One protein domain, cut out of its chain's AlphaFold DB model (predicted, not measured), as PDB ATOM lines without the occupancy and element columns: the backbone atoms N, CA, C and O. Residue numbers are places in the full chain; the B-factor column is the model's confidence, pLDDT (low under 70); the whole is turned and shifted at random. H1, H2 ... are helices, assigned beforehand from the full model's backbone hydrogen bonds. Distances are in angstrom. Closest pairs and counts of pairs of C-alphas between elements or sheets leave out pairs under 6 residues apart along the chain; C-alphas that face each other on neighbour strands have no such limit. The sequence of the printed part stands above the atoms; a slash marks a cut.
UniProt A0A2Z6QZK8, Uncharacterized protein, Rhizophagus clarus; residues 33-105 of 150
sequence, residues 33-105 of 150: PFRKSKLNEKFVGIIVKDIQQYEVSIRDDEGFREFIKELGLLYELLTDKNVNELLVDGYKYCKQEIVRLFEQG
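This is residues 33 to 105 of the 150 residues of an uncharacterized protein of Rhizophagus clarus (UniProt A0A2Z6QZK8). Look first for a small helical body with one long arm: H4 begins at the body, crosses H1 nearly at a right angle, and sticks out with residues 91 to 103. The short helices H2 and H3 follow H1 round the other side of the body, and residues 71 to 79 bring the backbone back to H4. The printed part has 73 residues with four named helices, H1 to H4 in chain order, and no named strand; its class is all helix. It is loose, with a radius of gyration of the C-alphas of 14.8 A, and elongated, spanning 48 by 27 by 20 A.

Start at H1, residues 33 to 51, whose Val 44 alone touches H4, residues 80 to 103. They only just touch, with 3 pairs of C-alphas within 8 A; the closest are those of Val 44 and Val 83, 6.8 A apart. Their lines are about perpendicular, at 79 degrees, and H4 touches H1 with residues 83 to 87 alone. Next find H2, residues 56 to 59, close but not clearly touching H1: the closest C-alphas, of Ile 47 and Val 56, are 7.5 A apart. H2 is likewise close but not clearly touching H3, residues 62 to 70, with the C-alphas of Arg 59 and Arg 65 closest at 6.7 A. H3 is apart from H1 and H4. In H1, H3 and H4 every O i to N i+4 pair is within hydrogen-bond range; H2 is too short for such a pair.

Find C-alpha 33 at (-14.973, -30.353, -21.883); from there H1 runs 25.9 A to C-alpha 51. H2 covers 5.9 A and H3 12.4 A. H4 runs 34.4 A from C-alpha 80 at (-28.610, -31.185, -8.514) to C-alpha 103 at (-10.932, -2.550, -1.250).

The C-alphas of Glu 62 and Gly 105 are the two farthest apart, at 48.6 A. The printed part has no cut and no long link. Look for pLDDT under 70 at residues 33, 52 to 57, 59 and 71 to 75.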
ATOM      1  N   PRO A  33     -14.696 -30.751 -23.263       67.00
ATOM      2  CA  PRO A  33     -14.973 -30.353 -21.883       67.00
ATOM      3  C   PRO A  33     -15.217 -28.842 -21.746       67.00
ATOM      4  O   PRO A  33     -16.045 -28.425 -20.936       67.00
ATOM      5  N   PHE A  34     -14.592 -28.019 -22.595       72.06
ATOM      6  CA  PHE A  34     -14.796 -26.569 -22.609       72.06
ATOM      7  C   PHE A  34     -16.204 -26.189 -23.077       72.06
ATOM      8  O   PHE A  34     -16.838 -25.304 -22.502       72.06
ATOM      9  N   ARG A  35     -16.730 -26.871 -24.103       77.06
ATOM     10  CA  ARG A  35     -18.091 -26.622 -24.601       77.06
ATOM     11  C   ARG A  35     -19.132 -27.042 -23.564       77.06
ATOM     12  O   ARG A  35     -20.081 -26.294 -23.338       77.06
ATOM     13  N   LYS A  36     -18.929 -28.188 -22.904       75.94
ATOM     14  CA  LYS A  36     -19.804 -28.662 -21.822       75.94
ATOM     15  C   LYS A  36     -19.813 -27.689 -20.637       75.94
ATOM     16  O   LYS A  36     -20.890 -27.324 -20.180       75.94
ATOM     17  N   SER A  37     -18.645 -27.204 -20.205       76.62
ATOM     18  CA  SER A  37     -18.542 -26.188 -19.142       76.62
ATOM     19  C   SER A  37     -19.308 -24.913 -19.494       76.62
ATOM     20  O   SER A  37     -20.116 -24.429 -18.708       76.62
ATOM     21  N   LYS A  38     -19.145 -24.414 -20.723       81.31
ATOM     22  CA  LYS A  38     -19.849 -23.211 -21.180       81.31
ATOM     23  C   LYS A  38     -21.368 -23.398 -21.223       81.31
ATOM     24  O   LYS A  38     -22.104 -22.471 -20.899       81.31
ATOM     25  N   LEU A  39     -21.853 -24.575 -21.623       82.88
ATOM     26  CA  LEU A  39     -23.285 -24.895 -21.588       82.88
ATOM     27  C   LEU A  39     -23.812 -24.961 -20.149       82.88
ATOM     28  O   LEU A  39     -24.862 -24.387 -19.875       82.88
ATOM     29  N   ASN A  40     -23.054 -25.567 -19.231       81.69
ATOM     30  CA  ASN A  40     -23.379 -25.598 -17.803       81.69
ATOM     31  C   ASN A  40     -23.528 -24.184 -17.227       81.69
ATOM     32  O   ASN A  40     -24.527 -23.891 -16.575       81.69
ATOM     33  N   GLU A  41     -22.579 -23.290 -17.511       80.69
ATOM     34  CA  GLU A  41     -22.633 -21.887 -17.075       80.69
ATOM     35  C   GLU A  41     -23.877 -21.168 -17.605       80.69
ATOM     36  O   GLU A  41     -24.523 -20.411 -16.879       80.69
ATOM     37  N   LYS A  42     -24.245 -21.403 -18.873       83.69
ATOM     38  CA  LYS A  42     -25.459 -20.815 -19.456       83.69
ATOM     39  C   LYS A  42     -26.726 -21.373 -18.819       83.69
ATOM     40  O   LYS A  42     -27.627 -20.590 -18.538       83.69
ATOM     41  N   PHE A  43     -26.776 -22.675 -18.547       81.38
ATOM     42  CA  PHE A  43     -27.917 -23.306 -17.887       81.38
ATOM     43  C   PHE A  43     -28.101 -22.807 -16.446       81.38
ATOM     44  O   PHE A  43     -29.199 -22.392 -16.082       81.38
ATOM     45  N   VAL A  44     -27.025 -22.729 -15.655       79.62
ATOM     46  CA  VAL A  44     -27.067 -22.107 -14.315       79.62
ATOM     47  C   VAL A  44     -27.486 -20.638 -14.410       79.62
ATOM     48  O   VAL A  44     -28.268 -20.166 -13.591       79.62
ATOM     49  N   GLY A  45     -27.035 -19.926 -15.445       79.56
ATOM     50  CA  GLY A  45     -27.473 -18.563 -15.728       79.56
ATOM     51  C   GLY A  45     -28.989 -18.430 -15.899       79.56
ATOM     52  O   GLY A  45     -29.551 -17.482 -15.360       79.56
ATOM     53  N   ILE A  46     -29.641 -19.370 -16.591       80.75
ATOM     54  CA  ILE A  46     -31.107 -19.401 -16.748       80.75
ATOM     55  C   ILE A  46     -31.783 -19.608 -15.387       80.75
ATOM     56  O   ILE A  46     -32.701 -18.873 -15.035       80.75
ATOM     57  N   ILE A  47     -31.294 -20.557 -14.581       77.69
ATOM     58  CA  ILE A  47     -31.853 -20.832 -13.247       77.69
ATOM     59  C   ILE A  47     -31.800 -19.576 -12.366       77.69
ATOM     60  O   ILE A  47     -32.806 -19.176 -11.782       77.69
ATOM     61  N   VAL A  48     -30.634 -18.927 -12.305       77.69
ATOM     62  CA  VAL A  48     -30.408 -17.758 -11.445       77.69
ATOM     63  C   VAL A  48     -31.190 -16.533 -11.922       77.69
ATOM     64  O   VAL A  48     -31.697 -15.781 -11.094       77.69
ATOM     65  N   LYS A  49     -31.266 -16.299 -13.236       75.12
ATOM     66  CA  LYS A  49     -31.839 -15.060 -13.786       75.12
ATOM     67  C   LYS A  49     -33.343 -15.139 -13.992       75.12
ATOM     68  O   LYS A  49     -34.042 -14.194 -13.635       75.12
ATOM     69  N   ASP A  50     -33.813 -16.251 -14.548       73.56
ATOM     70  CA  ASP A  50     -35.145 -16.335 -15.145       73.56
ATOM     71  C   ASP A  50     -36.109 -17.180 -14.303       73.56
ATOM     72  O   ASP A  50     -37.303 -16.899 -14.271       73.56
ATOM     73  N   ILE A  51     -35.602 -18.193 -13.591       71.06
ATOM     74  CA  ILE A  51     -36.442 -19.133 -12.828       71.06
ATOM     75  C   ILE A  51     -36.552 -18.712 -11.361       71.06
ATOM     76  O   ILE A  51     -37.627 -18.823 -10.777       71.06
ATOM     77  N   GLN A  52     -35.460 -18.210 -10.767       61.44
ATOM     78  CA  GLN A  52     -35.382 -17.640  -9.407       61.44
ATOM     79  C   GLN A  52     -35.843 -18.561  -8.255       61.44
ATOM     80  O   GLN A  52     -35.789 -18.174  -7.088       61.44
ATOM     81  N   GLN A  53     -36.259 -19.791  -8.553       60.25
ATOM     82  CA  GLN A  53     -36.629 -20.824  -7.595       60.25
ATOM     83  C   GLN A  53     -35.495 -21.846  -7.498       60.25
ATOM     84  O   GLN A  53     -34.932 -22.276  -8.502       60.25
ATOM     85  N   TYR A  54     -35.145 -22.215  -6.265       53.94
ATOM     86  CA  TYR A  54     -34.070 -23.172  -5.979       53.94
ATOM     87  C   TYR A  54     -34.463 -24.625  -6.295       53.94
ATOM     88  O   TYR A  54     -33.601 -25.500  -6.346       53.94
ATOM     89  N   GLU A  55     -35.748 -24.899  -6.540       56.16
ATOM     90  CA  GLU A  55     -36.145 -26.176  -7.121       56.16
ATOM     91  C   GLU A  55     -35.704 -26.204  -8.584       56.16
ATOM     92  O   GLU A  55     -36.311 -25.606  -9.465       56.16
ATOM     93  N   VAL A  56     -34.636 -26.957  -8.841       61.09
ATOM     94  CA  VAL A  56     -34.096 -27.306 -10.166       61.09
ATOM     95  C   VAL A  56     -35.102 -28.168 -10.973       61.09
ATOM     96  O   VAL A  56     -34.724 -28.836 -11.930       61.09
ATOM     97  N   SER A  57     -36.396 -28.162 -10.622       67.94
ATOM     98  CA  SER A  57     -37.433 -29.037 -11.184       67.94
ATOM     99  C   SER A  57     -37.625 -28.839 -12.684       67.94
ATOM    100  O   SER A  57     -37.913 -29.809 -13.377       67.94
ATOM    101  N   ILE A  58     -37.326 -27.643 -13.215       72.00
ATOM    102  CA  ILE A  58     -37.365 -27.388 -14.663       72.00
ATOM    103  C   ILE A  58     -36.475 -28.346 -15.463       72.00
ATOM    104  O   ILE A  58     -36.712 -28.610 -16.638       72.00
ATOM    105  N   ARG A  59     -35.420 -28.887 -14.842       68.75
ATOM    106  CA  ARG A  59     -34.565 -29.885 -15.481       68.75
ATOM    107  C   ARG A  59     -35.332 -31.168 -15.756       68.75
ATOM    108  O   ARG A  59     -35.064 -31.840 -16.750       68.75
ATOM    109  N   ASP A  60     -36.199 -31.531 -14.826       73.69
ATOM    110  CA  ASP A  60     -36.917 -32.791 -14.829       73.69
ATOM    111  C   ASP A  60     -38.214 -32.683 -15.649       73.69
ATOM    112  O   ASP A  60     -38.733 -33.714 -16.083       73.69
ATOM    113  N   ASP A  61     -38.649 -31.458 -15.970       79.38
ATOM    114  CA  ASP A  61     -39.755 -31.176 -16.883       79.38
ATOM    115  C   ASP A  61     -39.512 -31.786 -18.270       79.38
ATOM    116  O   ASP A  61     -38.573 -31.445 -18.997       79.38
ATOM    117  N   GLU A  62     -40.415 -32.682 -18.664       81.00
ATOM    118  CA  GLU A  62     -40.346 -33.435 -19.916       81.00
ATOM    119  C   GLU A  62     -40.208 -32.514 -21.134       81.00
ATOM    120  O   GLU A  62     -39.258 -32.654 -21.906       81.00
ATOM    121  N   GLY A  63     -41.070 -31.498 -21.243       76.50
ATOM    122  CA  GLY A  63     -41.045 -30.550 -22.358       76.50
ATOM    123  C   GLY A  63     -39.751 -29.732 -22.437       76.50
ATOM    124  O   GLY A  63     -39.262 -29.451 -23.532       76.50
ATOM    125  N   PHE A  64     -39.137 -29.398 -21.297       80.12
ATOM    126  CA  PHE A  64     -37.849 -28.703 -21.287       80.12
ATOM    127  C   PHE A  64     -36.721 -29.626 -21.766       80.12
ATOM    128  O   PHE A  64     -35.888 -29.231 -22.582       80.12
ATOM    129  N   ARG A  65     -36.718 -30.892 -21.333       78.44
ATOM    130  CA  ARG A  65     -35.739 -31.892 -21.788       78.44
ATOM    131  C   ARG A  65     -35.857 -32.177 -23.280       78.44
ATOM    132  O   ARG A  65     -34.835 -32.333 -23.944       78.44
ATOM    133  N   GLU A  66     -37.075 -32.262 -23.801       77.44
ATOM    134  CA  GLU A  66     -37.336 -32.430 -25.232       77.44
ATOM    135  C   GLU A  66     -36.842 -31.228 -26.033       77.44
ATOM    136  O   GLU A  66     -36.078 -31.400 -26.981       77.44
ATOM    137  N   PHE A  67     -37.161 -30.010 -25.590       77.19
ATOM    138  CA  PHE A  67     -36.662 -28.785 -26.210       77.19
ATOM    139  C   PHE A  67     -35.126 -28.749 -26.279       77.19
ATOM    140  O   PHE A  67     -34.554 -28.479 -27.335       77.19
ATOM    141  N   ILE A  68     -34.435 -29.082 -25.182       78.88
ATOM    142  CA  ILE A  68     -32.962 -29.113 -25.140       78.88
ATOM    143  C   ILE A  68     -32.380 -30.181 -26.082       78.88
ATOM    144  O   ILE A  68     -31.342 -29.941 -26.705       78.88
ATOM    145  N   LYS A  69     -33.042 -31.336 -26.223       75.31
ATOM    146  CA  LYS A  69     -32.636 -32.384 -27.174       75.31
ATOM    147  C   LYS A  69     -32.788 -31.926 -28.627       75.31
ATOM    148  O   LYS A  69     -31.874 -32.148 -29.422       75.31
ATOM    149  N   GLU A  70     -33.885 -31.244 -28.958       72.38
ATOM    150  CA  GLU A  70     -34.142 -30.707 -30.304       72.38
ATOM    151  C   GLU A  70     -33.158 -29.598 -30.710       72.38
ATOM    152  O   GLU A  70     -32.825 -29.456 -31.886       72.38
ATOM    153  N   LEU A  71     -32.571 -28.875 -29.747       69.88
ATOM    154  CA  LEU A  71     -31.468 -27.936 -30.007       69.88
ATOM    155  C   LEU A  71     -30.168 -28.620 -30.495       69.88
ATOM    156  O   LEU A  71     -29.163 -27.945 -30.734       69.88
ATOM    157  N   GLY A  72     -30.160 -29.948 -30.666       62.75
ATOM    158  CA  GLY A  72     -29.046 -30.711 -31.237       62.75
ATOM    159  C   GLY A  72     -27.874 -30.899 -30.275       62.75
ATOM    160  O   GLY A  72     -26.763 -31.267 -30.675       62.75
ATOM    161  N   LEU A  73     -28.096 -30.631 -28.992       62.88
ATOM    162  CA  LEU A  73     -27.111 -30.833 -27.952       62.88
ATOM    163  C   LEU A  73     -27.314 -32.249 -27.400       62.88
ATOM    164  O   LEU A  73     -28.293 -32.511 -26.713       62.88
ATOM    165  N   LEU A  74     -26.351 -33.157 -27.611       65.06
ATOM    166  CA  LEU A  74     -26.224 -34.405 -26.827       65.06
ATOM    167  C   LEU A  74     -25.801 -34.090 -25.373       65.06
ATOM    168  O   LEU A  74     -25.013 -34.804 -24.760       65.06
ATOM    169  N   TYR A  75     -26.235 -32.941 -24.868       69.94
ATOM    170  CA  TYR A  75     -25.903 -32.390 -23.579       69.94
ATOM    171  C   TYR A  75     -26.817 -33.020 -22.541       69.94
ATOM    172  O   TYR A  75     -28.037 -32.879 -22.590       69.94
ATOM    173  N   GLU A  76     -26.207 -33.707 -21.589       73.44
ATOM    174  CA  GLU A  76     -26.896 -34.117 -20.379       73.44
ATOM    175  C   GLU A  76     -26.976 -32.920 -19.435       73.44
ATOM    176  O   GLU A  76     -25.952 -32.318 -19.093       73.44
ATOM    177  N   LEU A  77     -28.203 -32.580 -19.033       76.12
ATOM    178  CA  LEU A  77     -28.450 -31.531 -18.052       76.12
ATOM    179  C   LEU A  77     -27.711 -31.840 -16.741       76.12
ATOM    180  O   LEU A  77     -27.529 -32.996 -16.355       76.12
ATOM    181  N   LEU A  78     -27.293 -30.786 -16.043       77.75
ATOM    182  CA  LEU A  78     -26.600 -30.900 -14.762       77.75
ATOM    183  C   LEU A  78     -27.441 -31.624 -13.706       77.75
ATOM    184  O   LEU A  78     -28.624 -31.340 -13.545       77.75
ATOM    185  N   THR A  79     -26.805 -32.479 -12.907       80.19
ATOM    186  CA  THR A  79     -27.412 -33.026 -11.683       80.19
ATOM    187  C   THR A  79     -27.553 -31.942 -10.611       80.19
ATOM    188  O   THR A  79     -26.848 -30.932 -10.657       80.19
ATOM    189  N   ASP A  80     -28.404 -32.160  -9.603       77.94
ATOM    190  CA  ASP A  80     -28.610 -31.185  -8.514       77.94
ATOM    191  C   ASP A  80     -27.317 -30.918  -7.763       77.94
ATOM    192  O   ASP A  80     -27.013 -29.786  -7.399       77.94
ATOM    193  N   LYS A  81     -26.507 -31.965  -7.597       81.00
ATOM    194  CA  LYS A  81     -25.170 -31.854  -7.030       81.00
ATOM    195  C   LYS A  81     -24.302 -30.887  -7.839       81.00
ATOM    196  O   LYS A  81     -23.727 -29.976  -7.257       81.00
ATOM    197  N   ASN A  82     -24.250 -31.045  -9.161       79.50
ATOM    198  CA  ASN A  82     -23.415 -30.200 -10.012       79.50
ATOM    199  C   ASN A  82     -23.933 -28.753 -10.066       79.50
ATOM    200  O   ASN A  82     -23.136 -27.820 -10.075       79.50
ATOM    201  N   VAL A  83     -25.258 -28.555 -10.091       80.38
ATOM    202  CA  VAL A  83     -25.860 -27.215  -9.988       80.38
ATOM    203  C   VAL A  83     -25.470 -26.573  -8.657       80.38
ATOM    204  O   VAL A  83     -25.007 -25.439  -8.647       80.38
ATOM    205  N   ASN A  84     -25.579 -27.308  -7.550       81.31
ATOM    206  CA  ASN A  84     -25.216 -26.813  -6.225       81.31
ATOM    207  C   ASN A  84     -23.737 -26.457  -6.098       81.31
ATOM    208  O   ASN A  84     -23.418 -25.406  -5.549       81.31
ATOM    209  N   GLU A  85     -22.837 -27.285  -6.626       84.31
ATOM    210  CA  GLU A  85     -21.404 -26.983  -6.652       84.31
ATOM    211  C   GLU A  85     -21.130 -25.677  -7.415       84.31
ATOM    212  O   GLU A  85     -20.476 -24.780  -6.881       84.31
ATOM    213  N   LEU A  86     -21.723 -25.508  -8.603       83.00
ATOM    214  CA  LEU A  86     -21.575 -24.283  -9.397       83.00
ATOM    215  C   LEU A  86     -22.198 -23.052  -8.725       83.00
ATOM    216  O   LEU A  86     -21.633 -21.963  -8.812       83.00
ATOM    217  N   LEU A  87     -23.333 -23.200  -8.036       82.38
ATOM    218  CA  LEU A  87     -23.948 -22.114  -7.267       82.38
ATOM    219  C   LEU A  87     -23.071 -21.699  -6.082       82.38
ATOM    220  O   LEU A  87     -22.891 -20.506  -5.839       82.38
ATOM    221  N   VAL A  88     -22.495 -22.665  -5.362       86.38
ATOM    222  CA  VAL A  88     -21.572 -22.406  -4.249       86.38
ATOM    223  C   VAL A  88     -20.312 -21.699  -4.742       86.38
ATOM    224  O   VAL A  88     -19.851 -20.752  -4.102       86.38
ATOM    225  N   ASP A  89     -19.758 -22.119  -5.874       83.31
ATOM    226  CA  ASP A  89     -18.574 -21.481  -6.447       83.31
ATOM    227  C   ASP A  89     -18.884 -20.082  -6.988       83.31
ATOM    228  O   ASP A  89     -18.130 -19.145  -6.720       83.31
ATOM    229  N   GLY A  90     -20.043 -19.900  -7.628       82.31
ATOM    230  CA  GLY A  90     -20.556 -18.585  -8.007       82.31
ATOM    231  C   GLY A  90     -20.731 -17.659  -6.801       82.31
ATOM    232  O   GLY A  90     -20.303 -16.508  -6.838       82.31
ATOM    233  N   TYR A  91     -21.269 -18.168  -5.689       84.62
ATOM    234  CA  TYR A  91     -21.388 -17.413  -4.441       84.62
ATOM    235  C   TYR A  91     -20.021 -16.990  -3.883       84.62
ATOM    236  O   TYR A  91     -19.835 -15.823  -3.531       84.62
ATOM    237  N   LYS A  92     -19.043 -17.908  -3.819       86.19
ATOM    238  CA  LYS A  92     -17.677 -17.586  -3.361       86.19
ATOM    239  C   LYS A  92     -17.038 -16.513  -4.237       86.19
ATOM    240  O   LYS A  92     -16.427 -15.591  -3.698       86.19
ATOM    241  N   TYR A  93     -17.201 -16.626  -5.554       86.31
ATOM    242  CA  TYR A  93     -16.712 -15.644  -6.512       86.31
ATOM    243  C   TYR A  93     -17.350 -14.269  -6.277       86.31
ATOM    244  O   TYR A  93     -16.636 -13.297  -6.047       86.31
ATOM    245  N   CYS A  94     -18.683 -14.189  -6.215       85.19
ATOM    246  CA  CYS A  94     -19.392 -12.936  -5.942       85.19
ATOM    247  C   CYS A  94     -18.954 -12.303  -4.616       85.19
ATOM    248  O   CYS A  94     -18.745 -11.095  -4.547       85.19
ATOM    249  N   LYS A  95     -18.760 -13.113  -3.568       88.25
ATOM    250  CA  LYS A  95     -18.260 -12.634  -2.276       88.25
ATOM    251  C   LYS A  95     -16.875 -11.996  -2.403       88.25
ATOM    252  O   LYS A  95     -16.649 -10.932  -1.833       88.25
ATOM    253  N   GLN A  96     -15.955 -12.633  -3.127       88.56
ATOM    254  CA  GLN A  96     -14.615 -12.091  -3.368       88.56
ATOM    255  C   GLN A  96     -14.668 -10.793  -4.180       88.56
ATOM    256  O   GLN A  96     -13.979  -9.837  -3.833       88.56
ATOM    257  N   GLU A  97     -15.519 -10.722  -5.201       88.19
ATOM    258  CA  GLU A  97     -15.685  -9.506  -6.003       88.19
ATOM    259  C   GLU A  97     -16.280  -8.347  -5.191       88.19
ATOM    260  O   GLU A  97     -15.806  -7.222  -5.312       88.19
ATOM    261  N   ILE A  98     -17.246  -8.596  -4.298       89.38
ATOM    262  CA  ILE A  98     -17.771  -7.558  -3.390       89.38
ATOM    263  C   ILE A  98     -16.663  -7.024  -2.474       89.38
ATOM    264  O   ILE A  98     -16.521  -5.809  -2.332       89.38
ATOM    265  N   VAL A  99     -15.847  -7.908  -1.883       92.75
ATOM    266  CA  VAL A  99     -14.696  -7.497  -1.058       92.75
ATOM    267  C   VAL A  99     -13.730  -6.645  -1.878       92.75
ATOM    268  O   VAL A  99     -13.356  -5.558  -1.449       92.75
ATOM    269  N   ARG A 100     -13.399  -7.084  -3.094       90.88
ATOM    270  CA  ARG A 100     -12.516  -6.353  -4.005       90.88
ATOM    271  C   ARG A 100     -13.065  -4.971  -4.371       90.88
ATOM    272  O   ARG A 100     -12.297  -4.018  -4.459       90.88
ATOM    273  N   LEU A 101     -14.376  -4.842  -4.585       88.56
ATOM    274  CA  LEU A 101     -15.021  -3.549  -4.835       88.56
ATOM    275  C   LEU A 101     -14.883  -2.609  -3.632       88.56
ATOM    276  O   LEU A 101     -14.678  -1.414  -3.815       88.56
ATOM    277  N   PHE A 102     -14.953  -3.139  -2.411       91.56
ATOM    278  CA  PHE A 102     -14.791  -2.339  -1.198       91.56
ATOM    279  C   PHE A 102     -13.326  -1.933  -0.990       91.56
ATOM    280  O   PHE A 102     -13.055  -0.792  -0.620       91.56
ATOM    281  N   GLU A 103     -12.377  -2.824  -1.292       94.62
ATOM    282  CA  GLU A 103     -10.932  -2.550  -1.250       94.62
ATOM    283  C   GLU A 103     -10.491  -1.487  -2.269       94.62
ATOM    284  O   GLU A 103      -9.551  -0.739  -2.006       94.62
ATOM    285  N   GLN A 104     -11.179  -1.374  -3.412       93.12
ATOM    286  CA  GLN A 104     -10.957  -0.300  -4.393       93.12
ATOM    287  C   GLN A 104     -11.391   1.086  -3.890       93.12
ATOM    288  O   GLN A 104     -11.032   2.099  -4.493       93.12
ATOM    289  N   GLY A 105     -12.130   1.135  -2.781       91.69
ATOM    290  CA  GLY A 105     -12.607   2.354  -2.155       91.69
ATOM    291  C   GLY A 105     -14.089   2.612  -2.417       91.69
ATOM    292  O   GLY A 105     -14.592   2.511  -3.538       91.69
TER     293      GLY A 105